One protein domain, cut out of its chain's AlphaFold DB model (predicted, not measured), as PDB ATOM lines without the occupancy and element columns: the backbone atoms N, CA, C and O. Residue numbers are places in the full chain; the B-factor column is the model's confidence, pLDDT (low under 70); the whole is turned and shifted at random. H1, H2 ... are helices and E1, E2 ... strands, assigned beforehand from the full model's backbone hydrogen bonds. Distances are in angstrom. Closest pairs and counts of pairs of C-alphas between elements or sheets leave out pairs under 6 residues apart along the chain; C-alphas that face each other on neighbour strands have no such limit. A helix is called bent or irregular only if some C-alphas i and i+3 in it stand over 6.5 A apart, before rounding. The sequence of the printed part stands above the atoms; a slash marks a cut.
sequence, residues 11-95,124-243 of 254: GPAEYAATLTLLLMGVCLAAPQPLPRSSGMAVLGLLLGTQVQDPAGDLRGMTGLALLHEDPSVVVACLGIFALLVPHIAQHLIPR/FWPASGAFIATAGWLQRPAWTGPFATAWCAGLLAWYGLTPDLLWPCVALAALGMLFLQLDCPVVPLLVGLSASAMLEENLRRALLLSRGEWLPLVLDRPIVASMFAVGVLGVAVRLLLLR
ATOM      1  N   GLY A  11     -23.042  31.854   7.559       85.50
ATOM      2  CA  GLY A  11     -22.528  30.977   8.598       85.50
ATOM      3  C   GLY A  11     -21.939  31.748   9.785       85.50
ATOM      4  O   GLY A  11     -21.990  32.979   9.843       85.50
ATOM      5  N   PRO A  12     -21.330  31.025  10.741       86.19
ATOM      6  CA  PRO A  12     -20.726  31.625  11.933       86.19
ATOM      7  C   PRO A  12     -19.649  32.675  11.612       86.19
ATOM      8  O   PRO A  12     -19.531  33.677  12.312       86.19
ATOM      9  N   ALA A  13     -18.894  32.484  10.526       87.06
ATOM     10  CA  ALA A  13     -17.851  33.418  10.103       87.06
ATOM     11  C   ALA A  13     -18.426  34.779   9.669       87.06
ATOM     12  O   ALA A  13     -17.893  35.826  10.033       87.06
ATOM     13  N   GLU A  14     -19.540  34.781   8.937       89.00
ATOM     14  CA  GLU A  14     -20.249  35.990   8.520       89.00
ATOM     15  C   GLU A  14     -20.849  36.725   9.730       89.00
ATOM     16  O   GLU A  14     -20.759  37.951   9.817       89.00
ATOM     17  N   TYR A  15     -21.379  35.992  10.717       86.81
ATOM     18  CA  TYR A  15     -21.831  36.580  11.984       86.81
ATOM     19  C   TYR A  15     -20.678  37.226  12.767       86.81
ATOM     20  O   TYR A  15     -20.792  38.366  13.211       86.81
ATOM     21  N   ALA A  16     -19.526  36.564  12.882       88.75
ATOM     22  CA  ALA A  16     -18.357  37.159  13.530       88.75
ATOM     23  C   ALA A  16     -17.858  38.418  12.788       88.75
ATOM     24  O   ALA A  16     -17.538  39.434  13.413       88.75
ATOM     25  N   ALA A  17     -17.845  38.393  11.450       90.06
ATOM     26  CA  ALA A  17     -17.436  39.526  10.622       90.06
ATOM     27  C   ALA A  17     -18.389  40.725  10.751       90.06
ATOM     28  O   ALA A  17     -17.933  41.860  10.894       90.06
ATOM     29  N   THR A  18     -19.705  40.486  10.761       89.88
ATOM     30  CA  THR A  18     -20.721  41.539  10.953       89.88
ATOM     31  C   THR A  18     -20.610  42.202  12.325       89.88
ATOM     32  O   THR A  18     -20.633  43.429  12.405       89.88
ATOM     33  N   LEU A  19     -20.419  41.425  13.397       88.69
ATOM     34  CA  LEU A  19     -20.204  41.953  14.749       88.69
ATOM     35  C   LEU A  19     -18.910  42.769  14.842       88.69
ATOM     36  O   LEU A  19     -18.900  43.858  15.416       88.69
ATOM     37  N   THR A  20     -17.834  42.286  14.218       90.19
ATOM     38  CA  THR A  20     -16.555  43.009  14.160       90.19
ATOM     39  C   THR A  20     -16.702  44.328  13.400       90.19
ATOM     40  O   THR A  20     -16.243  45.372  13.865       90.19
ATOM     41  N   LEU A  21     -17.391  44.313  12.255       90.44
ATOM     42  CA  LEU A  21     -17.672  45.513  11.471       90.44
ATOM     43  C   LEU A  21     -18.534  46.511  12.251       90.44
ATOM     44  O   LEU A  21     -18.264  47.711  12.216       90.44
ATOM     45  N   LEU A  22     -19.541  46.029  12.979       88.19
ATOM     46  CA  LEU A  22     -20.389  46.849  13.838       88.19
ATOM     47  C   LEU A  22     -19.567  47.534  14.940       88.19
ATOM     48  O   LEU A  22     -19.671  48.750  15.110       88.19
ATOM     49  N   LEU A  23     -18.685  46.799  15.621       89.12
ATOM     50  CA  LEU A  23     -17.772  47.364  16.623       89.12
ATOM     51  C   LEU A  23     -16.838  48.420  16.028       89.12
ATOM     52  O   LEU A  23     -16.644  49.492  16.609       89.12
ATOM     53  N   MET A  24     -16.298  48.150  14.842       90.06
ATOM     54  CA  MET A  24     -15.441  49.082  14.116       90.06
ATOM     55  C   MET A  24     -16.211  50.352  13.734       90.06
ATOM     56  O   MET A  24     -15.721  51.457  13.960       90.06
ATOM     57  N   GLY A  25     -17.446  50.217  13.245       84.94
ATOM     58  CA  GLY A  25     -18.337  51.333  12.929       84.94
ATOM     59  C   GLY A  25     -18.642  52.213  14.143       84.94
ATOM     60  O   GLY A  25     -18.545  53.438  14.053       84.94
ATOM     61  N   VAL A  26     -18.920  51.607  15.300       82.50
ATOM     62  CA  VAL A  26     -19.152  52.333  16.561       82.50
ATOM     63  C   VAL A  26     -17.898  53.088  17.011       82.50
ATOM     64  O   VAL A  26     -17.991  54.249  17.414       82.50
ATOM     65  N   CYS A  27     -16.715  52.484  16.885       87.00
ATOM     66  CA  CYS A  27     -15.451  53.162  17.182       87.00
ATOM     67  C   CYS A  27     -15.189  54.343  16.236       87.00
ATOM     68  O   CYS A  27     -14.733  55.396  16.676       87.00
ATOM     69  N   LEU A  28     -15.491  54.192  14.944       85.62
ATOM     70  CA  LEU A  28     -15.307  55.239  13.935       85.62
ATOM     71  C   LEU A  28     -16.268  56.419  14.117       85.62
ATOM     72  O   LEU A  28     -15.893  57.559  13.829       85.62
ATOM     73  N   ALA A  29     -17.487  56.149  14.585       79.00
ATOM     74  CA  ALA A  29     -18.509  57.157  14.846       79.00
ATOM     75  C   ALA A  29     -18.260  57.949  16.141       79.00
ATOM     76  O   ALA A  29     -18.830  59.029  16.318       79.00
ATOM     77  N   ALA A  30     -17.415  57.445  17.045       76.56
ATOM     78  CA  ALA A  30     -17.112  58.131  18.291       76.56
ATOM     79  C   ALA A  30     -16.404  59.484  18.025       76.56
ATOM     80  O   ALA A  30     -15.454  59.552  17.238       76.56
ATOM     81  N   PRO A  31     -16.814  60.578  18.697       69.62
ATOM     82  CA  PRO A  31     -16.173  61.892  18.545       69.62
ATOM     83  C   PRO A  31     -14.752  61.932  19.135       69.62
ATOM     84  O   PRO A  31     -13.942  62.785  18.779       69.62
ATOM     85  N   GLN A  32     -14.469  60.990  20.030       77.56
ATOM     86  CA  GLN A  32     -13.207  60.764  20.724       77.56
ATOM     87  C   GLN A  32     -12.091  60.312  19.760       77.56
ATOM     88  O   GLN A  32     -12.374  59.814  18.666       77.56
ATOM     89  N   PRO A  33     -10.804  60.453  20.132       84.00
ATOM     90  CA  PRO A  33      -9.717  59.908  19.329       84.00
ATOM     91  C   PRO A  33      -9.837  58.381  19.232       84.00
ATOM     92  O   PRO A  33     -10.090  57.705  20.230       84.00
ATOM     93  N   LEU A  34      -9.578  57.851  18.030       84.38
ATOM     94  CA  LEU A  34      -9.635  56.418  17.715       84.38
ATOM     95  C   LEU A  34      -9.018  55.489  18.775       84.38
ATOM     96  O   LEU A  34      -9.690  54.523  19.127       84.38
ATOM     97  N   PRO A  35      -7.813  55.748  19.330       86.25
ATOM     98  CA  PRO A  35      -7.232  54.860  20.340       86.25
ATOM     99  C   PRO A  35      -8.062  54.765  21.625       86.25
ATOM    100  O   PRO A  35      -8.110  53.702  22.236       86.25
ATOM    101  N   ARG A  36      -8.752  55.842  22.033       83.31
ATOM    102  CA  ARG A  36      -9.630  55.796  23.213       83.31
ATOM    103  C   ARG A  36     -10.887  54.989  22.929       83.31
ATOM    104  O   ARG A  36     -11.267  54.159  23.746       83.31
ATOM    105  N   SER A  37     -11.517  55.187  21.770       84.50
ATOM    106  CA  SER A  37     -12.721  54.432  21.408       84.50
ATOM    107  C   SER A  37     -12.439  52.950  21.193       84.50
ATOM    108  O   SER A  37     -13.188  52.119  21.698       84.50
ATOM    109  N   SER A  38     -11.348  52.611  20.500       88.88
ATOM    110  CA  SER A  38     -10.958  51.215  20.305       88.88
ATOM    111  C   SER A  38     -10.522  50.570  21.618       88.88
ATOM    112  O   SER A  38     -10.878  49.427  21.864       88.88
ATOM    113  N   GLY A  39      -9.814  51.301  22.489       89.12
ATOM    114  CA  GLY A  39      -9.442  50.818  23.820       89.12
ATOM    115  C   GLY A  39     -10.660  50.483  24.681       89.12
ATOM    116  O   GLY A  39     -10.693  49.429  25.304       89.12
ATOM    117  N   MET A  40     -11.697  51.325  24.646       88.12
ATOM    118  CA  MET A  40     -12.960  51.062  25.343       88.12
ATOM    119  C   MET A  40     -13.727  49.875  24.751       88.12
ATOM    120  O   MET A  40     -14.267  49.075  25.508       88.12
ATOM    121  N   ALA A  41     -13.743  49.714  23.424       87.75
ATOM    122  CA  ALA A  41     -14.355  48.547  22.784       87.75
ATOM    123  C   ALA A  41     -13.640  47.240  23.147       87.75
ATOM    124  O   ALA A  41     -14.294  46.250  23.466       87.75
ATOM    125  N   VAL A  42     -12.304  47.247  23.146       89.62
ATOM    126  CA  VAL A  42     -11.490  46.097  23.563       89.62
ATOM    127  C   VAL A  42     -11.705  45.793  25.041       89.62
ATOM    128  O   VAL A  42     -11.899  44.636  25.386       89.62
ATOM    129  N   LEU A  43     -11.745  46.809  25.910       87.19
ATOM    130  CA  LEU A  43     -12.101  46.615  27.318       87.19
ATOM    131  C   LEU A  43     -13.489  45.992  27.469       87.19
ATOM    132  O   LEU A  43     -13.638  45.056  28.242       87.19
ATOM    133  N   GLY A  44     -14.483  46.454  26.708       85.06
ATOM    134  CA  GLY A  44     -15.817  45.851  26.690       85.06
ATOM    135  C   GLY A  44     -15.787  44.378  26.283       85.06
ATOM    136  O   GLY A  44     -16.364  43.542  26.971       85.06
ATOM    137  N   LEU A  45     -15.058  44.050  25.212       85.94
ATOM    138  CA  LEU A  45     -14.871  42.667  24.766       85.94
ATOM    139  C   LEU A  45     -14.215  41.803  25.850       85.94
ATOM    140  O   LEU A  45     -14.730  40.731  26.136       85.94
ATOM    141  N   LEU A  46     -13.133  42.285  26.470       84.12
ATOM    142  CA  LEU A  46     -12.392  41.579  27.523       84.12
ATOM    143  C   LEU A  46     -13.220  41.379  28.795       84.12
ATOM    144  O   LEU A  46     -13.150  40.329  29.418       84.12
ATOM    145  N   LEU A  47     -14.018  42.371  29.190       78.38
ATOM    146  CA  LEU A  47     -14.912  42.237  30.343       78.38
ATOM    147  C   LEU A  47     -16.032  41.227  30.086       78.38
ATOM    148  O   LEU A  47     -16.563  40.647  31.031       78.38
ATOM    149  N   GLY A  48     -16.387  41.036  28.817       75.25
ATOM    150  CA  GLY A  48     -17.435  40.128  28.394       75.25
ATOM    151  C   GLY A  48     -16.955  38.758  27.913       75.25
ATOM    152  O   GLY A  48     -17.821  37.970  27.524       75.25
ATOM    153  N   THR A  49     -15.647  38.463  27.888       73.44
ATOM    154  CA  THR A  49     -15.148  37.123  27.525       73.44
ATOM    155  C   THR A  49     -15.600  36.101  28.557       73.44
ATOM    156  O   THR A  49     -15.501  36.346  29.764       73.44
ATOM    157  N   GLN A  50     -16.096  34.959  28.092       64.56
ATOM    158  CA  GLN A  50     -16.632  33.909  28.955       64.56
ATOM    159  C   GLN A  50     -15.650  32.742  29.038       64.56
ATOM    160  O   GLN A  50     -15.059  32.348  28.037       64.56
ATOM    161  N   VAL A  51     -15.504  32.142  30.220       58.28
ATOM    162  CA  VAL A  51     -14.832  30.845  30.338       58.28
ATOM    163  C   VAL A  51     -15.927  29.787  30.271       58.28
ATOM    164  O   VAL A  51     -16.758  29.683  31.166       58.28
ATOM    165  N   GLN A  52     -15.972  29.028  29.177       56.50
ATOM    166  CA  GLN A  52     -16.830  27.848  29.113       56.50
ATOM    167  C   GLN A  52     -16.170  26.711  29.882       56.50
ATOM    168  O   GLN A  52     -15.077  26.267  29.520       56.50
ATOM    169  N   ASP A  53     -16.851  26.214  30.912       57.41
ATOM    170  CA  ASP A  53     -16.445  24.974  31.554       57.41
ATOM    171  C   ASP A  53     -16.693  23.795  30.592       57.41
ATOM    172  O   ASP A  53     -17.691  23.782  29.863       57.41
ATOM    173  N   PRO A  54     -15.845  22.750  30.596       55.97
ATOM    174  CA  PRO A  54     -16.029  21.564  29.752       55.97
ATOM    175  C   PRO A  54     -17.333  20.795  30.038       55.97
ATOM    176  O   PRO A  54     -17.733  19.953  29.239       55.97
ATOM    177  N   ALA A  55     -18.012  21.097  31.152       61.69
ATOM    178  CA  ALA A  55     -19.330  20.571  31.506       61.69
ATOM    179  C   ALA A  55     -20.503  21.318  30.830       61.69
ATOM    180  O   ALA A  55     -21.650  20.906  30.986       61.69
ATOM    181  N   GLY A  56     -20.231  22.396  30.085       56.28
ATOM    182  CA  GLY A  56     -21.241  23.209  29.401       56.28
ATOM    183  C   GLY A  56     -21.872  24.309  30.261       56.28
ATOM    184  O   GLY A  56     -22.787  24.978  29.785       56.28
ATOM    185  N   ASP A  57     -21.393  24.511  31.491       57.03
ATOM    186  CA  ASP A  57     -21.856  25.584  32.374       57.03
ATOM    187  C   ASP A  57     -21.186  26.916  31.987       57.03
ATOM    188  O   ASP A  57     -19.968  26.986  31.775       57.03
ATOM    189  N   LEU A  58     -21.985  27.975  31.828       54.88
ATOM    190  CA  LEU A  58     -21.511  29.299  31.417       54.88
ATOM    191  C   LEU A  58     -21.070  30.084  32.654       54.88
ATOM    192  O   LEU A  58     -21.852  30.824  33.247       54.88
ATOM    193  N   ARG A  59     -19.802  29.949  33.052       53.38
ATOM    194  CA  ARG A  59     -19.247  30.735  34.160       53.38
ATOM    195  C   ARG A  59     -18.530  31.981  33.651       53.38
ATOM    196  O   ARG A  59     -17.434  31.934  33.095       53.38
ATOM    197  N   GLY A  60     -19.149  33.134  33.894       55.03
ATOM    198  CA  GLY A  60     -18.533  34.431  33.624       55.03
ATOM    199  C   GLY A  60     -17.260  34.648  34.440       55.03
ATOM    200  O   GLY A  60     -17.246  34.473  35.657       55.03
ATOM    201  N   MET A  61     -16.198  35.095  33.769       47.16
ATOM    202  CA  MET A  61     -14.849  35.266  34.325       47.16
ATOM    203  C   MET A  61     -14.765  36.313  35.462       47.16
ATOM    204  O   MET A  61     -13.800  36.329  36.221       47.16
ATOM    205  N   THR A  62     -15.770  37.186  35.594       51.41
ATOM    206  CA  THR A  62     -15.781  38.351  36.505       51.41
ATOM    207  C   THR A  62     -16.917  38.341  37.537       51.41
ATOM    208  O   THR A  62     -17.046  39.289  38.307       51.41
ATOM    209  N   GLY A  63     -17.770  37.307  37.565       49.97
ATOM    210  CA  GLY A  63     -18.950  37.261  38.445       49.97
ATOM    211  C   GLY A  63     -20.099  38.205  38.042       49.97
ATOM    212  O   GLY A  63     -21.145  38.200  38.683       49.97
ATOM    213  N   LEU A  64     -19.959  38.966  36.949       52.22
ATOM    214  CA  LEU A  64     -21.009  39.797  36.333       52.22
ATOM    215  C   LEU A  64     -21.998  38.978  35.472       52.22
ATOM    216  O   LEU A  64     -22.516  39.473  34.473       52.22
ATOM    217  N   ALA A  65     -22.277  37.728  35.854       50.44
ATOM    218  CA  ALA A  65     -23.158  36.812  35.113       50.44
ATOM    219  C   ALA A  65     -24.573  37.388  34.879       50.44
ATOM    220  O   ALA A  65     -25.198  37.112  33.860       50.44
ATOM    221  N   LEU A  66     -25.021  38.290  35.760       49.81
ATOM    222  CA  LEU A  66     -26.319  38.974  35.683       49.81
ATOM    223  C   LEU A  66     -26.515  39.849  34.435       49.81
ATOM    224  O   LEU A  66     -27.652  40.142  34.083       49.81
ATOM    225  N   LEU A  67     -25.440  40.309  33.782       53.28
ATOM    226  CA  LEU A  67     -25.563  41.156  32.590       53.28
ATOM    227  C   LEU A  67     -25.670  40.348  31.288       53.28
ATOM    228  O   LEU A  67     -26.071  40.909  30.273       53.28
ATOM    229  N   HIS A  68     -25.293  39.065  31.312       50.69
ATOM    230  CA  HIS A  68     -25.072  38.254  30.108       50.69
ATOM    231  C   HIS A  68     -26.098  37.148  29.890       50.69
ATOM    232  O   HIS A  68     -26.279  36.744  28.743       50.69
ATOM    233  N   GLU A  69     -26.774  36.669  30.938       53.66
ATOM    234  CA  GLU A  69     -27.850  35.680  30.766       53.66
ATOM    235  C   GLU A  69     -29.055  36.264  30.024       53.66
ATOM    236  O   GLU A  69     -29.700  35.567  29.243       53.66
ATOM    237  N   ASP A  70     -29.297  37.566  30.196       55.69
ATOM    238  CA  ASP A  70     -30.452  38.245  29.637       55.69
ATOM    239  C   ASP A  70     -30.024  39.452  28.775       55.69
ATOM    240  O   ASP A  70     -29.666  40.513  29.301       55.69
ATOM    241  N   PRO A  71     -30.072  39.354  27.428       55.22
ATOM    242  CA  PRO A  71     -29.695  40.454  26.530       55.22
ATOM    243  C   PRO A  71     -30.559  41.716  26.727       55.22
ATOM    244  O   PRO A  71     -30.173  42.822  26.339       55.22
ATOM    245  N   SER A  72     -31.715  41.562  27.369       56.84
ATOM    246  CA  SER A  72     -32.597  42.619  27.864       56.84
ATOM    247  C   SER A  72     -31.929  43.545  28.887       56.84
ATOM    248  O   SER A  72     -32.171  44.753  28.849       56.84
ATOM    249  N   VAL A  73     -31.046  43.029  29.750       59.19
ATOM    250  CA  VAL A  73     -30.348  43.814  30.784       59.19
ATOM    251  C   VAL A  73     -29.358  44.782  30.146       59.19
ATOM    252  O   VAL A  73     -29.350  45.965  30.482       59.19
ATOM    253  N   VAL A  74     -28.583  44.337  29.155       63.56
ATOM    254  CA  VAL A  74     -27.642  45.217  28.441       63.56
ATOM    255  C   VAL A  74     -28.381  46.326  27.692       63.56
ATOM    256  O   VAL A  74     -27.956  47.485  27.715       63.56
ATOM    257  N   VAL A  75     -29.521  46.001  27.076       58.09
ATOM    258  CA  VAL A  75     -30.396  46.981  26.416       58.09
ATOM    259  C   VAL A  75     -30.981  47.974  27.422       58.09
ATOM    260  O   VAL A  75     -31.000  49.177  27.149       58.09
ATOM    261  N   ALA A  76     -31.408  47.507  28.598       61.44
ATOM    262  CA  ALA A  76     -31.888  48.366  29.674       61.44
ATOM    263  C   ALA A  76     -30.780  49.306  30.175       61.44
ATOM    264  O   ALA A  76     -31.004  50.514  30.270       61.44
ATOM    265  N   CYS A  77     -29.564  48.801  30.398       61.28
ATOM    266  CA  CYS A  77     -28.409  49.613  30.775       61.28
ATOM    267  C   CYS A  77     -28.066  50.655  29.704       61.28
ATOM    268  O   CYS A  77     -27.816  51.809  30.046       61.28
ATOM    269  N   LEU A  78     -28.114  50.295  28.416       65.06
ATOM    270  CA  LEU A  78     -27.880  51.223  27.305       65.06
ATOM    271  C   LEU A  78     -28.962  52.316  27.239       65.06
ATOM    272  O   LEU A  78     -28.643  53.482  27.004       65.06
ATOM    273  N   GLY A  79     -30.224  51.958  27.497       61.97
ATOM    274  CA  GLY A  79     -31.358  52.884  27.547       61.97
ATOM    275  C   GLY A  79     -31.284  53.861  28.724       61.97
ATOM    276  O   GLY A  79     -31.409  55.070  28.529       61.97
ATOM    277  N   ILE A  80     -31.018  53.362  29.936       61.59
ATOM    278  CA  ILE A  80     -30.824  54.192  31.136       61.59
ATOM    279  C   ILE A  80     -29.602  55.093  30.946       61.59
ATOM    280  O   ILE A  80     -29.682  56.290  31.206       61.59
ATOM    281  N   PHE A  81     -28.497  54.562  30.419       63.88
ATOM    282  CA  PHE A  81     -27.294  55.336  30.123       63.88
ATOM    283  C   PHE A  81     -27.581  56.474  29.134       63.88
ATOM    284  O   PHE A  81     -27.230  57.621  29.405       63.88
ATOM    285  N   ALA A  82     -28.275  56.192  28.025       58.03
ATOM    286  CA  ALA A  82     -28.620  57.191  27.014       58.03
ATOM    287  C   ALA A  82     -29.494  58.335  27.560       58.03
ATOM    288  O   ALA A  82     -29.379  59.466  27.087       58.03
ATOM    289  N   LEU A  83     -30.343  58.059  28.553       57.00
ATOM    290  CA  LEU A  83     -31.217  59.049  29.186       57.00
ATOM    291  C   LEU A  83     -30.520  59.830  30.305       57.00
ATOM    292  O   LEU A  83     -30.631  61.054  30.383       57.00
ATOM    293  N   LEU A  84     -29.810  59.124  31.183       57.66
ATOM    294  CA  LEU A  84     -29.299  59.675  32.433       57.66
ATOM    295  C   LEU A  84     -28.057  60.543  32.200       57.66
ATOM    296  O   LEU A  84     -27.911  61.613  32.786       57.66
ATOM    297  N   VAL A  85     -27.180  60.125  31.291       60.94
ATOM    298  CA  VAL A  85     -25.878  60.765  31.071       60.94
ATOM    299  C   VAL A  85     -25.963  62.191  30.540       60.94
ATOM    300  O   VAL A  85     -25.339  63.065  31.145       60.94
ATOM    301  N   PRO A  86     -26.713  62.486  29.459       56.41
ATOM    302  CA  PRO A  86     -26.821  63.855  28.970       56.41
ATOM    303  C   PRO A  86     -27.440  64.764  30.031       56.41
ATOM    304  O   PRO A  86     -27.044  65.920  30.158       56.41
ATOM    305  N   HIS A  87     -28.379  64.220  30.817       57.75
ATOM    306  CA  HIS A  87     -29.087  64.962  31.848       57.75
ATOM    307  C   HIS A  87     -28.208  65.312  33.048       57.75
ATOM    308  O   HIS A  87     -28.295  66.422  33.572       57.75
ATOM    309  N   ILE A  88     -27.350  64.387  33.463       57.62
ATOM    310  CA  ILE A  88     -26.406  64.614  34.549       57.62
ATOM    311  C   ILE A  88     -25.259  65.518  34.082       57.62
ATOM    312  O   ILE A  88     -24.919  66.472  34.776       57.62
ATOM    313  N   ALA A  89     -24.702  65.289  32.888       58.47
ATOM    314  CA  ALA A  89     -23.580  66.072  32.365       58.47
ATOM    315  C   ALA A  89     -23.902  67.572  32.247       58.47
ATOM    316  O   ALA A  89     -23.056  68.404  32.563       58.47
ATOM    317  N   GLN A  90     -25.129  67.925  31.849       59.12
ATOM    318  CA  GLN A  90     -25.560  69.326  31.749       59.12
ATOM    319  C   GLN A  90     -25.783  70.013  33.111       59.12
ATOM    320  O   GLN A  90     -25.721  71.236  33.174       59.12
ATOM    321  N   HIS A  91     -26.030  69.258  34.189       55.78
ATOM    322  CA  HIS A  91     -26.247  69.815  35.533       55.78
ATOM    323  C   HIS A  91     -24.989  69.778  36.412       55.78
ATOM    324  O   HIS A  91     -24.819  70.655  37.253       55.78
ATOM    325  N   LEU A  92     -24.106  68.788  36.226       57.66
ATOM    326  CA  LEU A  92     -22.895  68.618  37.036       57.66
ATOM    327  C   LEU A  92     -21.632  69.252  36.452       57.66
ATOM    328  O   LEU A  92     -20.685  69.462  37.203       57.66
ATOM    329  N   ILE A  93     -21.598  69.582  35.157       55.72
ATOM    330  CA  ILE A  93     -20.451  70.258  34.534       55.72
ATOM    331  C   ILE A  93     -20.898  71.633  34.014       55.72
ATOM    332  O   ILE A  93     -21.121  71.798  32.809       55.72
ATOM    333  N   PRO A  94     -21.042  72.650  34.887       54.94
ATOM    334  CA  PRO A  94     -21.144  74.030  34.437       54.94
ATOM    335  C   PRO A  94     -19.850  74.359  33.694       54.94
ATOM    336  O   PRO A  94     -18.773  74.277  34.274       54.94
ATOM    337  N   ARG A  95     -19.925  74.688  32.403       55.69
ATOM    338  CA  ARG A  95     -18.772  75.230  31.675       55.69
ATOM    339  C   ARG A  95     -18.694  76.725  31.999       55.69
ATOM    340  O   ARG A  95     -19.523  77.457  31.457       55.69
ATOM    341  N   PHE A 124     -36.336  49.485  16.708       52.78
ATOM    342  CA  PHE A 124     -35.164  49.290  17.563       52.78
ATOM    343  C   PHE A 124     -35.340  50.138  18.834       52.78
ATOM    344  O   PHE A 124     -34.847  51.260  18.952       52.78
ATOM    345  N   TRP A 125     -36.069  49.573  19.800       54.06
ATOM    346  CA  TRP A 125     -36.379  50.123  21.130       54.06
ATOM    347  C   TRP A 125     -35.199  50.763  21.907       54.06
ATOM    348  O   TRP A 125     -35.463  51.704  22.653       54.06
ATOM    349  N   PRO A 126     -33.906  50.405  21.718       54.09
ATOM    350  CA  PRO A 126     -32.799  51.132  22.357       54.09
ATOM    351  C   PRO A 126     -32.672  52.602  21.915       54.09
ATOM    352  O   PRO A 126     -32.083  53.419  22.620       54.09
ATOM    353  N   ALA A 127     -33.212  52.963  20.746       42.19
ATOM    354  CA  ALA A 127     -33.088  54.301  20.171       42.19
ATOM    355  C   ALA A 127     -34.155  55.298  20.657       42.19
ATOM    356  O   ALA A 127     -34.050  56.498  20.371       42.19
ATOM    357  N   SER A 128     -35.146  54.846  21.430       56.44
ATOM    358  CA  SER A 128     -36.083  55.745  22.106       56.44
ATOM    359  C   SER A 128     -35.334  56.750  22.983       56.44
ATOM    360  O   SER A 128     -35.664  57.929  22.950       56.44
ATOM    361  N   GLY A 129     -34.261  56.339  23.671       50.94
ATOM    362  CA  GLY A 129     -33.445  57.213  24.518       50.94
ATOM    363  C   GLY A 129     -32.865  58.413  23.762       50.94
ATOM    364  O   GLY A 129     -32.886  59.533  24.267       50.94
ATOM    365  N   ALA A 130     -32.444  58.216  22.507       47.75
ATOM    366  CA  ALA A 130     -31.940  59.285  21.641       47.75
ATOM    367  C   ALA A 130     -33.061  60.203  21.114       47.75
ATOM    368  O   ALA A 130     -32.876  61.422  21.019       47.75
ATOM    369  N   PHE A 131     -34.247  59.658  20.816       48.62
ATOM    370  CA  PHE A 131     -35.436  60.460  20.492       48.62
ATOM    371  C   PHE A 131     -35.892  61.297  21.694       48.62
ATOM    372  O   PHE A 131     -36.165  62.489  21.564       48.62
ATOM    373  N   ILE A 132     -35.894  60.698  22.881       51.31
ATOM    374  CA  ILE A 132     -36.293  61.314  24.145       51.31
ATOM    375  C   ILE A 132     -35.299  62.420  24.542       51.31
ATOM    376  O   ILE A 132     -35.725  63.518  24.894       51.31
ATOM    377  N   ALA A 133     -33.991  62.202  24.370       47.28
ATOM    378  CA  ALA A 133     -32.958  63.219  24.601       47.28
ATOM    379  C   ALA A 133     -33.022  64.406  23.613       47.28
ATOM    380  O   ALA A 133     -32.480  65.478  23.888       47.28
ATOM    381  N   THR A 134     -33.683  64.240  22.460       48.91
ATOM    382  CA  THR A 134     -33.798  65.269  21.405       48.91
ATOM    383  C   THR A 134     -35.187  65.914  21.321       48.91
ATOM    384  O   THR A 134     -35.373  66.921  20.622       48.91
ATOM    385  N   ALA A 135     -36.160  65.397  22.076       56.06
ATOM    386  CA  ALA A 135     -37.473  65.993  22.252       56.06
ATOM    387  C   ALA A 135     -37.367  67.228  23.162       56.06
ATOM    388  O   ALA A 135     -37.216  67.128  24.375       56.06
ATOM    389  N   GLY A 136     -37.480  68.425  22.577       43.09
ATOM    390  CA  GLY A 136     -37.342  69.703  23.299       43.09
ATOM    391  C   GLY A 136     -38.313  69.906  24.476       43.09
ATOM    392  O   GLY A 136     -38.076  70.772  25.309       43.09
ATOM    393  N   TRP A 137     -39.372  69.095  24.582       42.25
ATOM    394  CA  TRP A 137     -40.273  69.071  25.742       42.25
ATOM    395  C   TRP A 137     -39.598  68.557  27.024       42.25
ATOM    396  O   TRP A 137     -39.939  69.018  28.111       42.25
ATOM    397  N   LEU A 138     -38.600  67.674  26.903       47.59
ATOM    398  CA  LEU A 138     -37.868  67.093  28.031       47.59
ATOM    399  C   LEU A 138     -36.643  67.922  28.457       47.59
ATOM    400  O   LEU A 138     -35.940  67.552  29.385       47.59
ATOM    401  N   GLN A 139     -36.374  69.064  27.821       51.88
ATOM    402  CA  GLN A 139     -35.346  70.003  28.299       51.88
ATOM    403  C   GLN A 139     -35.833  70.852  29.489       51.88
ATOM    404  O   GLN A 139     -35.097  71.694  29.997       51.88
ATOM    405  N   ARG A 140     -37.075  70.638  29.952       55.09
ATOM    406  CA  ARG A 140     -37.631  71.270  31.153       55.09
ATOM    407  C   ARG A 140     -37.337  70.403  32.390       55.09
ATOM    408  O   ARG A 140     -37.785  69.256  32.420       55.09
ATOM    409  N   PRO A 141     -36.676  70.941  33.435       53.66
ATOM    410  CA  PRO A 141     -36.208  70.164  34.592       53.66
ATOM    411  C   PRO A 141     -37.332  69.490  35.397       53.66
ATOM    412  O   PRO A 141     -37.090  68.509  36.085       53.66
ATOM    413  N   ALA A 142     -38.575  69.968  35.280       61.22
ATOM    414  CA  ALA A 142     -39.716  69.402  36.000       61.22
ATOM    415  C   ALA A 142     -40.217  68.047  35.451       61.22
ATOM    416  O   ALA A 142     -40.888  67.319  36.174       61.22
ATOM    417  N   TRP A 143     -39.920  67.698  34.191       52.03
ATOM    418  CA  TRP A 143     -40.510  66.520  33.526       52.03
ATOM    419  C   TRP A 143     -39.510  65.394  33.233       52.03
ATOM    420  O   TRP A 143     -39.921  64.281  32.922       52.03
ATOM    421  N   THR A 144     -38.204  65.641  33.364       56.47
ATOM    422  CA  THR A 144     -37.156  64.636  33.109       56.47
ATOM    423  C   THR A 144     -37.168  63.512  34.138       56.47
ATOM    424  O   THR A 144     -37.127  62.344  33.763       56.47
ATOM    425  N   GLY A 145     -37.273  63.863  35.423       55.88
ATOM    426  CA  GLY A 145     -37.342  62.921  36.544       55.88
ATOM    427  C   GLY A 145     -38.505  61.925  36.439       55.88
ATOM    428  O   GLY A 145     -38.241  60.729  36.335       55.88
ATOM    429  N   PRO A 146     -39.776  62.380  36.408       60.38
ATOM    430  CA  PRO A 146     -40.934  61.483  36.346       60.38
ATOM    431  C   PRO A 146     -40.984  60.643  35.063       60.38
ATOM    432  O   PRO A 146     -41.541  59.550  35.050       60.38
ATOM    433  N   PHE A 147     -40.389  61.129  33.972       60.84
ATOM    434  CA  PHE A 147     -40.337  60.378  32.724       60.84
ATOM    435  C   PHE A 147     -39.243  59.305  32.733       60.84
ATOM    436  O   PHE A 147     -39.483  58.189  32.280       60.84
ATOM    437  N   ALA A 148     -38.062  59.600  33.287       58.91
ATOM    438  CA  ALA A 148     -37.011  58.603  33.478       58.91
ATOM    439  C   ALA A 148     -37.474  57.479  34.418       58.91
ATOM    440  O   ALA A 148     -37.226  56.309  34.138       58.91
ATOM    441  N   THR A 149     -38.210  57.810  35.485       60.25
ATOM    442  CA  THR A 149     -38.782  56.802  36.389       60.25
ATOM    443  C   THR A 149     -39.887  55.986  35.721       60.25
ATOM    444  O   THR A 149     -39.882  54.767  35.861       60.25
ATOM    445  N   ALA A 150     -40.781  56.604  34.939       64.81
ATOM    446  CA  ALA A 150     -41.797  55.885  34.165       64.81
ATOM    447  C   ALA A 150     -41.181  54.971  33.090       64.81
ATOM    448  O   ALA A 150     -41.644  53.849  32.892       64.81
ATOM    449  N   TRP A 151     -40.106  55.416  32.433       66.69
ATOM    450  CA  TRP A 151     -39.353  54.615  31.467       66.69
ATOM    451  C   TRP A 151     -38.683  53.409  32.136       66.69
ATOM    452  O   TRP A 151     -38.832  52.282  31.667       66.69
ATOM    453  N   CYS A 152     -38.001  53.621  33.265       57.59
ATOM    454  CA  CYS A 152     -37.417  52.539  34.054       57.59
ATOM    455  C   CYS A 152     -38.485  51.560  34.558       57.59
ATOM    456  O   CYS A 152     -38.279  50.357  34.465       57.59
ATOM    457  N   ALA A 153     -39.640  52.047  35.022       63.34
ATOM    458  CA  ALA A 153     -40.761  51.202  35.434       63.34
ATOM    459  C   ALA A 153     -41.338  50.387  34.263       63.34
ATOM    460  O   ALA A 153     -41.650  49.211  34.432       63.34
ATOM    461  N   GLY A 154     -41.424  50.976  33.067       66.56
ATOM    462  CA  GLY A 154     -41.833  50.277  31.847       66.56
ATOM    463  C   GLY A 154     -40.844  49.188  31.429       66.56
ATOM    464  O   GLY A 154     -41.264  48.093  31.071       66.56
ATOM    465  N   LEU A 155     -39.537  49.450  31.534       63.09
ATOM    466  CA  LEU A 155     -38.500  48.438  31.307       63.09
ATOM    467  C   LEU A 155     -38.573  47.313  32.346       63.09
ATOM    468  O   LEU A 155     -38.507  46.147  31.969       63.09
ATOM    469  N   LEU A 156     -38.753  47.659  33.626       61.47
ATOM    470  CA  LEU A 156     -38.907  46.697  34.720       61.47
ATOM    471  C   LEU A 156     -40.112  45.776  34.487       61.47
ATOM    472  O   LEU A 156     -39.986  44.561  34.599       61.47
ATOM    473  N   ALA A 157     -41.255  46.344  34.090       62.34
ATOM    474  CA  ALA A 157     -42.475  45.593  33.810       62.34
ATOM    475  C   ALA A 157     -42.377  44.734  32.537       62.34
ATOM    476  O   ALA A 157     -42.913  43.630  32.505       62.34
ATOM    477  N   TRP A 158     -41.703  45.224  31.491       61.78
ATOM    478  CA  TRP A 158     -41.602  44.535  30.200       61.78
ATOM    479  C   TRP A 158     -40.602  43.381  30.211       61.78
ATOM    480  O   TRP A 158     -40.873  42.320  29.656       61.78
ATOM    481  N   TYR A 159     -39.443  43.585  30.835       57.38
ATOM    482  CA  TYR A 159     -38.380  42.581  30.885       57.38
ATOM    483  C   TYR A 159     -38.440  41.701  32.137       57.38
ATOM    484  O   TYR A 159     -37.582  40.845  32.305       57.38
ATOM    485  N   GLY A 160     -39.429  41.904  33.016       59.72
ATOM    486  CA  GLY A 160     -39.561  41.134  34.254       59.72
ATOM    487  C   GLY A 160     -38.383  41.320  35.214       59.72
ATOM    488  O   GLY A 160     -38.120  40.434  36.024       59.72
ATOM    489  N   LEU A 161     -37.661  42.447  35.119       59.62
ATOM    490  CA  LEU A 161     -36.512  42.727  35.981       59.62
ATOM    491  C   LEU A 161     -36.972  42.738  37.442       59.62
ATOM    492  O   LEU A 161     -37.815  43.547  37.840       59.62
ATOM    493  N   THR A 162     -36.400  41.850  38.249       63.06
ATOM    494  CA  THR A 162     -36.650  41.817  39.688       63.06
ATOM    495  C   THR A 162     -36.018  43.041  40.368       63.06
ATOM    496  O   THR A 162     -35.052  43.616  39.851       63.06
ATOM    497  N   PRO A 163     -36.521  43.461  41.546       63.06
ATOM    498  CA  PRO A 163     -35.921  44.546  42.329       63.06
ATOM    499  C   PRO A 163     -34.425  44.339  42.607       63.06
ATOM    500  O   PRO A 163     -33.677  45.307  42.732       63.06
ATOM    501  N   ASP A 164     -33.978  43.084  42.637       61.75
ATOM    502  CA  ASP A 164     -32.591  42.694  42.890       61.75
ATOM    503  C   ASP A 164     -31.631  43.152  41.773       61.75
ATOM    504  O   ASP A 164     -30.467  43.453  42.039       61.75
ATOM    505  N   LEU A 165     -32.117  43.295  40.530       62.28
ATOM    506  CA  LEU A 165     -31.328  43.799  39.395       62.28
ATOM    507  C   LEU A 165     -31.241  45.333  39.341       62.28
ATOM    508  O   LEU A 165     -30.426  45.883  38.589       62.28
ATOM    509  N   LEU A 166     -32.019  46.048  40.158       66.94
ATOM    510  CA  LEU A 166     -32.001  47.511  40.188       66.94
ATOM    511  C   LEU A 166     -30.663  48.048  40.713       66.94
ATOM    512  O   LEU A 166     -30.127  49.012  40.164       66.94
ATOM    513  N   TRP A 167     -30.090  47.406  41.735       65.12
ATOM    514  CA  TRP A 167     -28.825  47.840  42.337       65.12
ATOM    515  C   TRP A 167     -27.618  47.714  41.383       65.12
ATOM    516  O   TRP A 167     -26.894  48.702  41.223       65.12
ATOM    517  N   PRO A 168     -27.427  46.592  40.655       65.31
ATOM    518  CA  PRO A 168     -26.444  46.504  39.573       65.31
ATOM    519  C   PRO A 168     -26.621  47.570  38.486       65.31
ATOM    520  O   PRO A 168     -25.634  48.159  38.050       65.31
ATOM    521  N   CYS A 169     -27.859  47.875  38.075       63.97
ATOM    522  CA  CYS A 169     -28.123  48.904  37.064       63.97
ATOM    523  C   CYS A 169     -27.673  50.297  37.529       63.97
ATOM    524  O   CYS A 169     -27.067  51.043  36.758       63.97
ATOM    525  N   VAL A 170     -27.933  50.641  38.795       66.25
ATOM    526  CA  VAL A 170     -27.484  51.903  39.405       66.25
ATOM    527  C   VAL A 170     -25.960  51.947  39.508       66.25
ATOM    528  O   VAL A 170     -25.355  52.956  39.145       66.25
ATOM    529  N   ALA A 171     -25.323  50.854  39.935       68.00
ATOM    530  CA  ALA A 171     -23.866  50.756  39.994       68.00
ATOM    531  C   ALA A 171     -23.226  50.918  38.603       68.00
ATOM    532  O   ALA A 171     -22.263  51.670  38.450       68.00
ATOM    533  N   LEU A 172     -23.794  50.286  37.571       68.50
ATOM    534  CA  LEU A 172     -23.318  50.398  36.192       68.50
ATOM    535  C   LEU A 172     -23.530  51.811  35.626       68.50
ATOM    536  O   LEU A 172     -22.669  52.326  34.913       68.50
ATOM    537  N   ALA A 173     -24.638  52.469  35.978       65.62
ATOM    538  CA  ALA A 173     -24.894  53.862  35.617       65.62
ATOM    539  C   ALA A 173     -23.889  54.821  36.281       65.62
ATOM    540  O   ALA A 173     -23.363  55.715  35.615       65.62
ATOM    541  N   ALA A 174     -23.563  54.609  37.560       68.62
ATOM    542  CA  ALA A 174     -22.537  55.371  38.272       68.62
ATOM    543  C   ALA A 174     -21.137  55.148  37.673       68.62
ATOM    544  O   ALA A 174     -20.380  56.098  37.470       68.62
ATOM    545  N   LEU A 175     -20.810  53.909  37.307       72.81
ATOM    546  CA  LEU A 175     -19.560  53.560  36.633       72.81
ATOM    547  C   LEU A 175     -19.484  54.209  35.236       72.81
ATOM    548  O   LEU A 175     -18.464  54.784  34.857       72.81
ATOM    549  N   GLY A 176     -20.592  54.228  34.493       66.94
ATOM    550  CA  GLY A 176     -20.705  54.971  33.237       66.94
ATOM    551  C   GLY A 176     -20.472  56.476  33.410       66.94
ATOM    552  O   GLY A 176     -19.816  57.101  32.575       66.94
ATOM    553  N   MET A 177     -20.951  57.057  34.514       64.88
ATOM    554  CA  MET A 177     -20.698  58.454  34.868       64.88
ATOM    555  C   MET A 177     -19.215  58.726  35.142       64.88
ATOM    556  O   MET A 177     -18.687  59.743  34.692       64.88
ATOM    557  N   LEU A 178     -18.525  57.795  35.800       71.44
ATOM    558  CA  LEU A 178     -17.080  57.868  36.009       71.44
ATOM    559  C   LEU A 178     -16.317  57.863  34.675       71.44
ATOM    560  O   LEU A 178     -15.432  58.689  34.469       71.44
ATOM    561  N   PHE A 179     -16.687  57.001  33.724       71.00
ATOM    562  CA  PHE A 179     -16.030  56.973  32.411       71.00
ATOM    563  C   PHE A 179     -16.202  58.264  31.606       71.00
ATOM    564  O   PHE A 179     -15.316  58.618  30.828       71.00
ATOM    565  N   LEU A 180     -17.295  58.999  31.805       63.84
ATOM    566  CA  LEU A 180     -17.479  60.308  31.175       63.84
ATOM    567  C   LEU A 180     -16.564  61.372  31.770       63.84
ATOM    568  O   LEU A 180     -16.056  62.201  31.022       63.84
ATOM    569  N   GLN A 181     -16.323  61.331  33.082       67.12
ATOM    570  CA  GLN A 181     -15.334  62.206  33.720       67.12
ATOM    571  C   GLN A 181     -13.916  61.923  33.206       67.12
ATOM    572  O   GLN A 181     -13.082  62.820  33.175       67.12
ATOM    573  N   LEU A 182     -13.660  60.691  32.756       72.81
ATOM    574  CA  LEU A 182     -12.395  60.267  32.155       72.81
ATOM    575  C   LEU A 182     -12.298  60.563  30.647       72.81
ATOM    576  O   LEU A 182     -11.357  60.097  30.002       72.81
ATOM    577  N   ASP A 183     -13.253  61.301  30.067       69.50
ATOM    578  CA  ASP A 183     -13.352  61.533  28.623       69.50
ATOM    579  C   ASP A 183     -13.292  60.218  27.822       69.50
ATOM    580  O   ASP A 183     -12.673  60.145  26.762       69.50
ATOM    581  N   CYS A 184     -13.920  59.146  28.306       75.19
ATOM    582  CA  CYS A 184     -13.961  57.862  27.613       75.19
ATOM    583  C   CYS A 184     -15.339  57.637  26.975       75.19
ATOM    584  O   CYS A 184     -16.372  57.822  27.623       75.19
ATOM    585  N   PRO A 185     -15.407  57.226  25.695       73.19
ATOM    586  CA  PRO A 185     -16.678  56.891  25.074       73.19
ATOM    587  C   PRO A 185     -17.189  55.567  25.654       73.19
ATOM    588  O   PRO A 185     -16.575  54.520  25.468       73.19
ATOM    589  N   VAL A 186     -18.336  55.612  26.327       74.25
ATOM    590  CA  VAL A 186     -18.948  54.424  26.948       74.25
ATOM    591  C   VAL A 186     -19.673  53.547  25.921       74.25
ATOM    592  O   VAL A 186     -19.746  52.335  26.079       74.25
ATOM    593  N   VAL A 187     -20.161  54.130  24.821       76.69
ATOM    594  CA  VAL A 187     -20.903  53.391  23.782       76.69
ATOM    595  C   VAL A 187     -20.080  52.239  23.172       76.69
ATOM    596  O   VAL A 187     -20.590  51.123  23.149       76.69
ATOM    597  N   PRO A 188     -18.812  52.429  22.742       83.31
ATOM    598  CA  PRO A 188     -17.962  51.324  22.294       83.31
ATOM    599  C   PRO A 188     -17.762  50.225  23.345       83.31
ATOM    600  O   PRO A 188     -17.728  49.055  22.981       83.31
ATOM    601  N   LEU A 189     -17.669  50.585  24.631       82.38
ATOM    602  CA  LEU A 189     -17.535  49.619  25.724       82.38
ATOM    603  C   LEU A 189     -18.793  48.762  25.861       82.38
ATOM    604  O   LEU A 189     -18.686  47.542  25.914       82.38
ATOM    605  N   LEU A 190     -19.977  49.380  25.863       77.81
ATOM    606  CA  LEU A 190     -21.245  48.656  25.994       77.81
ATOM    607  C   LEU A 190     -21.512  47.741  24.797       77.81
ATOM    608  O   LEU A 190     -21.926  46.602  24.983       77.81
ATOM    609  N   VAL A 191     -21.240  48.215  23.577       80.38
ATOM    610  CA  VAL A 191     -21.399  47.395  22.366       80.38
ATOM    611  C   VAL A 191     -20.369  46.263  22.338       80.38
ATOM    612  O   VAL A 191     -20.705  45.146  21.953       80.38
ATOM    613  N   GLY A 192     -19.131  46.517  22.778       84.69
ATOM    614  CA  GLY A 192     -18.102  45.487  22.961       84.69
ATOM    615  C   GLY A 192     -18.542  44.415  23.949       84.69
ATOM    616  O   GLY A 192     -18.476  43.232  23.638       84.69
ATOM    617  N   LEU A 193     -19.068  44.835  25.097       80.31
ATOM    618  CA  LEU A 193     -19.573  43.945  26.134       80.31
ATOM    619  C   LEU A 193     -20.754  43.103  25.635       80.31
ATOM    620  O   LEU A 193     -20.753  41.894  25.812       80.31
ATOM    621  N   SER A 194     -21.735  43.705  24.955       77.50
ATOM    622  CA  SER A 194     -22.896  42.966  24.436       77.50
ATOM    623  C   SER A 194     -22.523  41.989  23.323       77.50
ATOM    624  O   SER A 194     -23.098  40.913  23.198       77.50
ATOM    625  N   ALA A 195     -21.586  42.392  22.462       82.75
ATOM    626  CA  ALA A 195     -21.186  41.602  21.311       82.75
ATOM    627  C   ALA A 195     -20.185  40.500  21.674       82.75
ATOM    628  O   ALA A 195     -20.012  39.597  20.863       82.75
ATOM    629  N   SER A 196     -19.536  40.549  22.843       84.44
ATOM    630  CA  SER A 196     -18.425  39.657  23.197       84.44
ATOM    631  C   SER A 196     -18.803  38.179  23.115       84.44
ATOM    632  O   SER A 196     -18.153  37.434  22.393       84.44
ATOM    633  N   ALA A 197     -19.887  37.766  23.778       80.06
ATOM    634  CA  ALA A 197     -20.297  36.367  23.854       80.06
ATOM    635  C   ALA A 197     -20.719  35.836  22.477       80.06
ATOM    636  O   ALA A 197     -20.323  34.750  22.059       80.06
ATOM    637  N   MET A 198     -21.474  36.649  21.731       81.62
ATOM    638  CA  MET A 198     -21.881  36.325  20.365       81.62
ATOM    639  C   MET A 198     -20.675  36.256  19.421       81.62
ATOM    640  O   MET A 198     -20.621  35.381  18.559       81.62
ATOM    641  N   LEU A 199     -19.709  37.163  19.559       86.69
ATOM    642  CA  LEU A 199     -18.500  37.190  18.744       86.69
ATOM    643  C   LEU A 199     -17.618  35.980  19.049       86.69
ATOM    644  O   LEU A 199     -17.175  35.321  18.117       86.69
ATOM    645  N   GLU A 200     -17.408  35.663  20.323       84.50
ATOM    646  CA  GLU A 200     -16.587  34.546  20.782       84.50
ATOM    647  C   GLU A 200     -17.162  33.193  20.345       84.50
ATOM    648  O   GLU A 200     -16.445  32.379  19.765       84.50
ATOM    649  N   GLU A 201     -18.465  32.970  20.534       83.31
ATOM    650  CA  GLU A 201     -19.144  31.743  20.106       83.31
ATOM    651  C   GLU A 201     -19.039  31.548  18.590       83.31
ATOM    652  O   GLU A 201     -18.658  30.478  18.107       83.31
ATOM    653  N   ASN A 202     -19.352  32.593  17.822       87.56
ATOM    654  CA  ASN A 202     -19.319  32.522  16.366       87.56
ATOM    655  C   ASN A 202     -17.893  32.388  15.831       87.56
ATOM    656  O   ASN A 202     -17.668  31.635  14.884       87.56
ATOM    657  N   LEU A 203     -16.926  33.057  16.459       85.88
ATOM    658  CA  LEU A 203     -15.518  32.950  16.107       85.88
ATOM    659  C   LEU A 203     -14.980  31.552  16.411       85.88
ATOM    660  O   LEU A 203     -14.353  30.942  15.550       85.88
ATOM    661  N   ARG A 204     -15.278  30.997  17.587       85.00
ATOM    662  CA  ARG A 204     -14.897  29.629  17.951       85.00
ATOM    663  C   ARG A 204     -15.482  28.617  16.972       85.00
ATOM    664  O   ARG A 204     -14.746  27.786  16.449       85.00
ATOM    665  N   ARG A 205     -16.779  28.710  16.660       85.31
ATOM    666  CA  ARG A 205     -17.428  27.850  15.653       85.31
ATOM    667  C   ARG A 205     -16.772  27.994  14.281       85.31
ATOM    668  O   ARG A 205     -16.510  26.992  13.624       85.31
ATOM    669  N   ALA A 206     -16.471  29.221  13.859       85.38
ATOM    670  CA  ALA A 206     -15.798  29.488  12.593       85.38
ATOM    671  C   ALA A 206     -14.384  28.877  12.542       85.38
ATOM    672  O   ALA A 206     -14.005  28.289  11.529       85.38
ATOM    673  N   LEU A 207     -13.621  28.957  13.634       83.94
ATOM    674  CA  LEU A 207     -12.270  28.397  13.733       83.94
ATOM    675  C   LEU A 207     -12.265  26.870  13.767       83.94
ATOM    676  O   LEU A 207     -11.442  26.248  13.102       83.94
ATOM    677  N   LEU A 208     -13.215  26.256  14.473       85.88
ATOM    678  CA  LEU A 208     -13.378  24.802  14.478       85.88
ATOM    679  C   LEU A 208     -13.720  24.274  13.076       85.88
ATOM    680  O   LEU A 208     -13.153  23.275  12.638       85.88
ATOM    681  N   LEU A 209     -14.591  24.976  12.341       83.31
ATOM    682  CA  LEU A 209     -14.959  24.618  10.965       83.31
ATOM    683  C   LEU A 209     -13.820  24.839   9.956       83.31
ATOM    684  O   LEU A 209     -13.714  24.089   8.989       83.31
ATOM    685  N   SER A 210     -12.962  25.836  10.182       79.56
ATOM    686  CA  SER A 210     -11.792  26.143   9.338       79.56
ATOM    687  C   SER A 210     -10.510  25.428   9.774       79.56
ATOM    688  O   SER A 210      -9.440  25.722   9.249       79.56
ATOM    689  N   ARG A 211     -10.594  24.487  10.729       79.69
ATOM    690  CA  ARG A 211      -9.443  23.746  11.282       79.69
ATOM    691  C   ARG A 211      -8.334  24.654  11.847       79.69
ATOM    692  O   ARG A 211      -7.179  24.248  11.910       79.69
ATOM    693  N   GLY A 212      -8.686  25.865  12.278       75.31
ATOM    694  CA  GLY A 212      -7.756  26.855  12.827       75.31
ATOM    695  C   GLY A 212      -7.030  27.726  11.793       75.31
ATOM    696  O   GLY A 212      -6.199  28.547  12.184       75.31
ATOM    697  N   GLU A 213      -7.331  27.606  10.498       78.38
ATOM    698  CA  GLU A 213      -6.699  28.423   9.458       78.38
ATOM    699  C   GLU A 213      -7.454  29.751   9.239       78.38
ATOM    700  O   GLU A 213      -8.532  29.804   8.645       78.38
ATOM    701  N   TRP A 214      -6.867  30.861   9.701       69.44
ATOM    702  CA  TRP A 214      -7.463  32.209   9.643       69.44
ATOM    703  C   TRP A 214      -7.490  32.834   8.242       69.44
ATOM    704  O   TRP A 214      -8.415  33.570   7.899       69.44
ATOM    705  N   LEU A 215      -6.451  32.581   7.442       69.31
ATOM    706  CA  LEU A 215      -6.273  33.212   6.131       69.31
ATOM    707  C   LEU A 215      -7.292  32.707   5.088       69.31
ATOM    708  O   LEU A 215      -7.911  33.548   4.429       69.31
ATOM    709  N   PRO A 216      -7.550  31.387   4.979       67.12
ATOM    710  CA  PRO A 216      -8.593  30.849   4.103       67.12
ATOM    711  C   PRO A 216      -9.995  31.273   4.549       67.12
ATOM    712  O   PRO A 216     -10.831  31.619   3.721       67.12
ATOM    713  N   LEU A 217     -10.244  31.356   5.864       71.44
ATOM    714  CA  LEU A 217     -11.533  31.790   6.417       71.44
ATOM    715  C   LEU A 217     -11.970  33.169   5.888       71.44
ATOM    716  O   LEU A 217     -13.148  33.380   5.596       71.44
ATOM    717  N   VAL A 218     -11.026  34.108   5.781       72.62
ATOM    718  CA  VAL A 218     -11.305  35.482   5.342       72.62
ATOM    719  C   VAL A 218     -11.300  35.602   3.819       72.62
ATOM    720  O   VAL A 218     -12.110  36.356   3.284       72.62
ATOM    721  N   LEU A 219     -10.415  34.886   3.120       73.00
ATOM    722  CA  LEU A 219     -10.228  35.034   1.673       73.00
ATOM    723  C   LEU A 219     -11.171  34.160   0.832       73.00
ATOM    724  O   LEU A 219     -11.633  34.625  -0.209       73.00
ATOM    725  N   ASP A 220     -11.526  32.955   1.285       78.94
ATOM    726  CA  ASP A 220     -12.404  32.047   0.526       78.94
ATOM    727  C   ASP A 220     -13.884  32.442   0.621       78.94
ATOM    728  O   ASP A 220     -14.716  32.017  -0.185       78.94
ATOM    729  N   ARG A 221     -14.234  33.282   1.604       82.56
ATOM    730  CA  ARG A 221     -15.599  33.766   1.818       82.56
ATOM    731  C   ARG A 221     -15.734  35.225   1.374       82.56
ATOM    732  O   ARG A 221     -15.393  36.132   2.135       82.56
ATOM    733  N   PRO A 222     -16.317  35.501   0.189       83.06
ATOM    734  CA  PRO A 222     -16.360  36.856  -0.371       83.06
ATOM    735  C   PRO A 222     -17.150  37.846   0.501       83.06
ATOM    736  O   PRO A 222     -16.848  39.038   0.517       83.06
ATOM    737  N   ILE A 223     -18.135  37.360   1.267       86.12
ATOM    738  CA  ILE A 223     -18.931  38.179   2.192       86.12
ATOM    739  C   ILE A 223     -18.051  38.678   3.344       86.12
ATOM    740  O   ILE A 223     -18.007  39.880   3.607       86.12
ATOM    741  N   VAL A 224     -17.301  37.775   3.981       88.69
ATOM    742  CA  VAL A 224     -16.386  38.096   5.085       88.69
ATOM    743  C   VAL A 224     -15.312  39.078   4.613       88.69
ATOM    744  O   VAL A 224     -15.137  40.133   5.230       88.69
ATOM    745  N   ALA A 225     -14.675  38.802   3.470       88.44
ATOM    746  CA  ALA A 225     -13.690  39.692   2.857       88.44
ATOM    747  C   ALA A 225     -14.247  41.108   2.633       88.44
ATOM    748  O   ALA A 225     -13.595  42.096   2.976       88.44
ATOM    749  N   SER A 226     -15.472  41.219   2.104       90.00
ATOM    750  CA  SER A 226     -16.106  42.517   1.846       90.00
ATOM    751  C   SER A 226     -16.345  43.318   3.131       90.00
ATOM    752  O   SER A 226     -16.088  44.520   3.162       90.00
ATOM    753  N   MET A 227     -16.757  42.663   4.220       90.12
ATOM    754  CA  MET A 227     -16.998  43.329   5.501       90.12
ATOM    755  C   MET A 227     -15.705  43.853   6.121       90.12
ATOM    756  O   MET A 227     -15.649  45.009   6.543       90.12
ATOM    757  N   PHE A 228     -14.638  43.049   6.111       89.88
ATOM    758  CA  PHE A 228     -13.327  43.506   6.569       89.88
ATOM    759  C   PHE A 228     -12.780  44.639   5.694       89.88
ATOM    760  O   PHE A 228     -12.261  45.620   6.229       89.88
ATOM    761  N   ALA A 229     -12.958  44.568   4.370       91.56
ATOM    762  CA  ALA A 229     -12.554  45.633   3.455       91.56
ATOM    763  C   ALA A 229     -13.275  46.959   3.754       91.56
ATOM    764  O   ALA A 229     -12.629  48.006   3.810       91.56
ATOM    765  N   VAL A 230     -14.588  46.925   4.016       93.50
ATOM    766  CA  VAL A 230     -15.370  48.111   4.415       93.50
ATOM    767  C   VAL A 230     -14.875  48.680   5.745       93.50
ATOM    768  O   VAL A 230     -14.697  49.895   5.860       93.50
ATOM    769  N   GLY A 231     -14.601  47.826   6.733       90.50
ATOM    770  CA  GLY A 231     -14.052  48.252   8.021       90.50
ATOM    771  C   GLY A 231     -12.711  48.972   7.864       90.50
ATOM    772  O   GLY A 231     -12.551  50.115   8.306       90.50
ATOM    773  N   VAL A 232     -11.759  48.340   7.170       92.50
ATOM    774  CA  VAL A 232     -10.425  48.902   6.892       92.50
ATOM    775  C   VAL A 232     -10.530  50.216   6.121       92.50
ATOM    776  O   VAL A 232      -9.863  51.190   6.480       92.50
ATOM    777  N   LEU A 233     -11.401  50.285   5.110       94.69
ATOM    778  CA  LEU A 233     -11.662  51.509   4.358       94.69
ATOM    779  C   LEU A 233     -12.186  52.625   5.270       94.69
ATOM    780  O   LEU A 233     -11.711  53.756   5.181       94.69
ATOM    781  N   GLY A 234     -13.112  52.322   6.182       90.75
ATOM    782  CA  GLY A 234     -13.635  53.282   7.155       90.75
ATOM    783  C   GLY A 234     -12.541  53.875   8.049       90.75
ATOM    784  O   GLY A 234     -12.466  55.097   8.219       90.75
ATOM    785  N   VAL A 235     -11.633  53.035   8.557       90.25
ATOM    786  CA  VAL A 235     -10.459  53.488   9.325       90.25
ATOM    787  C   VAL A 235      -9.522  54.325   8.465       90.25
ATOM    788  O   VAL A 235      -9.120  55.410   8.890       90.25
ATOM    789  N   ALA A 236      -9.214  53.888   7.244       91.81
ATOM    790  CA  ALA A 236      -8.356  54.631   6.327       91.81
ATOM    791  C   ALA A 236      -8.932  56.023   6.021       91.81
ATOM    792  O   ALA A 236      -8.224  57.022   6.147       91.81
ATOM    793  N   VAL A 237     -10.226  56.115   5.704       92.00
ATOM    794  CA  VAL A 237     -10.924  57.386   5.461       92.00
ATOM    795  C   VAL A 237     -10.843  58.286   6.689       92.00
ATOM    796  O   VAL A 237     -10.451  59.448   6.567       92.00
ATOM    797  N   ARG A 238     -11.138  57.768   7.887       86.81
ATOM    798  CA  ARG A 238     -11.056  58.552   9.128       86.81
ATOM    799  C   ARG A 238      -9.643  59.084   9.367       86.81
ATOM    800  O   ARG A 238      -9.487  60.268   9.664       86.81
ATOM    801  N   LEU A 239      -8.617  58.257   9.180       88.06
ATOM    802  CA  LEU A 239      -7.216  58.665   9.311       88.06
ATOM    803  C   LEU A 239      -6.813  59.710   8.260       88.06
ATOM    804  O   LEU A 239      -6.118  60.672   8.589       88.06
ATOM    805  N   LEU A 240      -7.273  59.574   7.015       89.06
ATOM    806  CA  LEU A 240      -7.027  60.549   5.950       89.06
ATOM    807  C   LEU A 240      -7.695  61.898   6.242       89.06
ATOM    808  O   LEU A 240      -7.065  62.940   6.051       89.06
ATOM    809  N   LEU A 241      -8.928  61.901   6.753       87.00
ATOM    810  CA  LEU A 241      -9.627  63.122   7.167       87.00
ATOM    811  C   LEU A 241      -8.899  63.824   8.322       87.00
ATOM    812  O   LEU A 241      -8.713  65.040   8.281       87.00
ATOM    813  N   LEU A 242      -8.403  63.060   9.303       83.50
ATOM    814  CA  LEU A 242      -7.590  63.592  10.403       83.50
ATOM    815  C   LEU A 242      -6.266  64.194   9.907       83.50
ATOM    816  O   LEU A 242      -5.849  65.247  10.388       83.50
ATOM    817  N   ARG A 243      -5.618  63.565   8.917       85.25
ATOM    818  CA  ARG A 243      -4.400  64.098   8.285       85.25
ATOM    819  C   ARG A 243      -4.673  65.380   7.495       85.25
ATOM    820  O   ARG A 243      -3.870  66.306   7.558       85.25
TER     821      ARG A 243
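What this domain is: This is residues 11 to 95 and 124 to 243 of the 254 residues of an uncharacterized protein of Acidovorax sp (UniProt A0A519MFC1). This is a flat slab of helices in two groups, joined through H8a, one arm of the bent helix H8. On one side of H8a stand H1, H2 and H10, with the other arm, H8b, packed across the first part of H1; on the other side stand H3 and H7, with H4 and H6 beyond H3. The small hairpin E1 and E2 lies at the rim. The printed part has 205 residues with ten named helices and two named strands, in the order H1, H2, E1, E2, H3 to H10; the class is mostly helix. It is compact, with a radius of gyration of the C-alphas of 19.0 A and spans of 59 by 51 by 28 A.

How they stand to each other: H1, residues 12 to 29, and H2, residues 34 to 47, form a helical hairpin at a steep tilt of 43 degrees; the closest C-alphas, of Cys 27 and Ser 37, are 5.2 A apart. E1, residues 50 to 52, and E2, residues 58 to 60, form an antiparallel hairpin, with N 51 and O 59 within hydrogen-bond range at 3.5 A. H3, residues 71 to 92, touches H4, residues 125 to 134, at a shallow tilt of 11 degrees, closest at the C-alphas of Ala 82 and Gly 129, 5.4 A. H5, residues 136 to 139, is close to but not clearly touching H6, residues 141 to 159. H6 touches H3, opposite ways, closest at the C-alphas of Ser 72 and Tyr 159, 6.5 A. H7, residues 163 to 181, touches H3 with residues 169 to 177 alone, closest at the C-alphas of Phe 81 and Ala 173, 6.2 A. H8, residues 186 to 209, was assigned as one helix by its hydrogen bonds but is bent, with C-alphas 194 and 197 7.1 A apart; its arms, H8a up to residue 194 and H8b from residue 197, stand at 50 degrees. H8a touches H2, closest at the C-alphas of Gly 44 and Leu 193, 4.2 A. H9, residues 214 to 219, only just touches H10, residues 222 to 243, only at the corner, with 3 pairs of C-alphas within 8 A. H10 touches H1 the same way at 13 degrees, closest at the C-alphas of Glu 14 and Val 224, 5.6 A. Every O i to N i+4 pair is within hydrogen-bond range in H1, H2, H8a, H8b, H9 and H10, but 15 of 18 in H3, 4 of 6 in H4 and 13 of 15 in each of H6 and H7; H5 is too short for one.

Where its parts are: H1 begins at C-alpha 12 (-20.726, 31.625, 11.933), and H10, 31.0 A long, ends at C-alpha 243 (-4.400, 64.098, 8.285). H3 is 30.8 A long, H7 28.5 A and H6 27.9 A. H3 and H6 are only just irregular, with C-alphas 83 and 86 6.52 A apart and C-alphas 142 and 145 6.9 A apart.

The domain as a whole: The two C-alphas farthest apart, of Ala 142 and Arg 211, are 60.1 A apart. Residues 96 to 123 are not printed, and C-alphas 95 and 124 are 33.8 A apart across the cut. Of the links printed whole, E2 to H3 is short and the others are tight. The mean pLDDT of the printed part is 70.8, and 106 residues are under 70, among them 50 to 95 and 124 to 174.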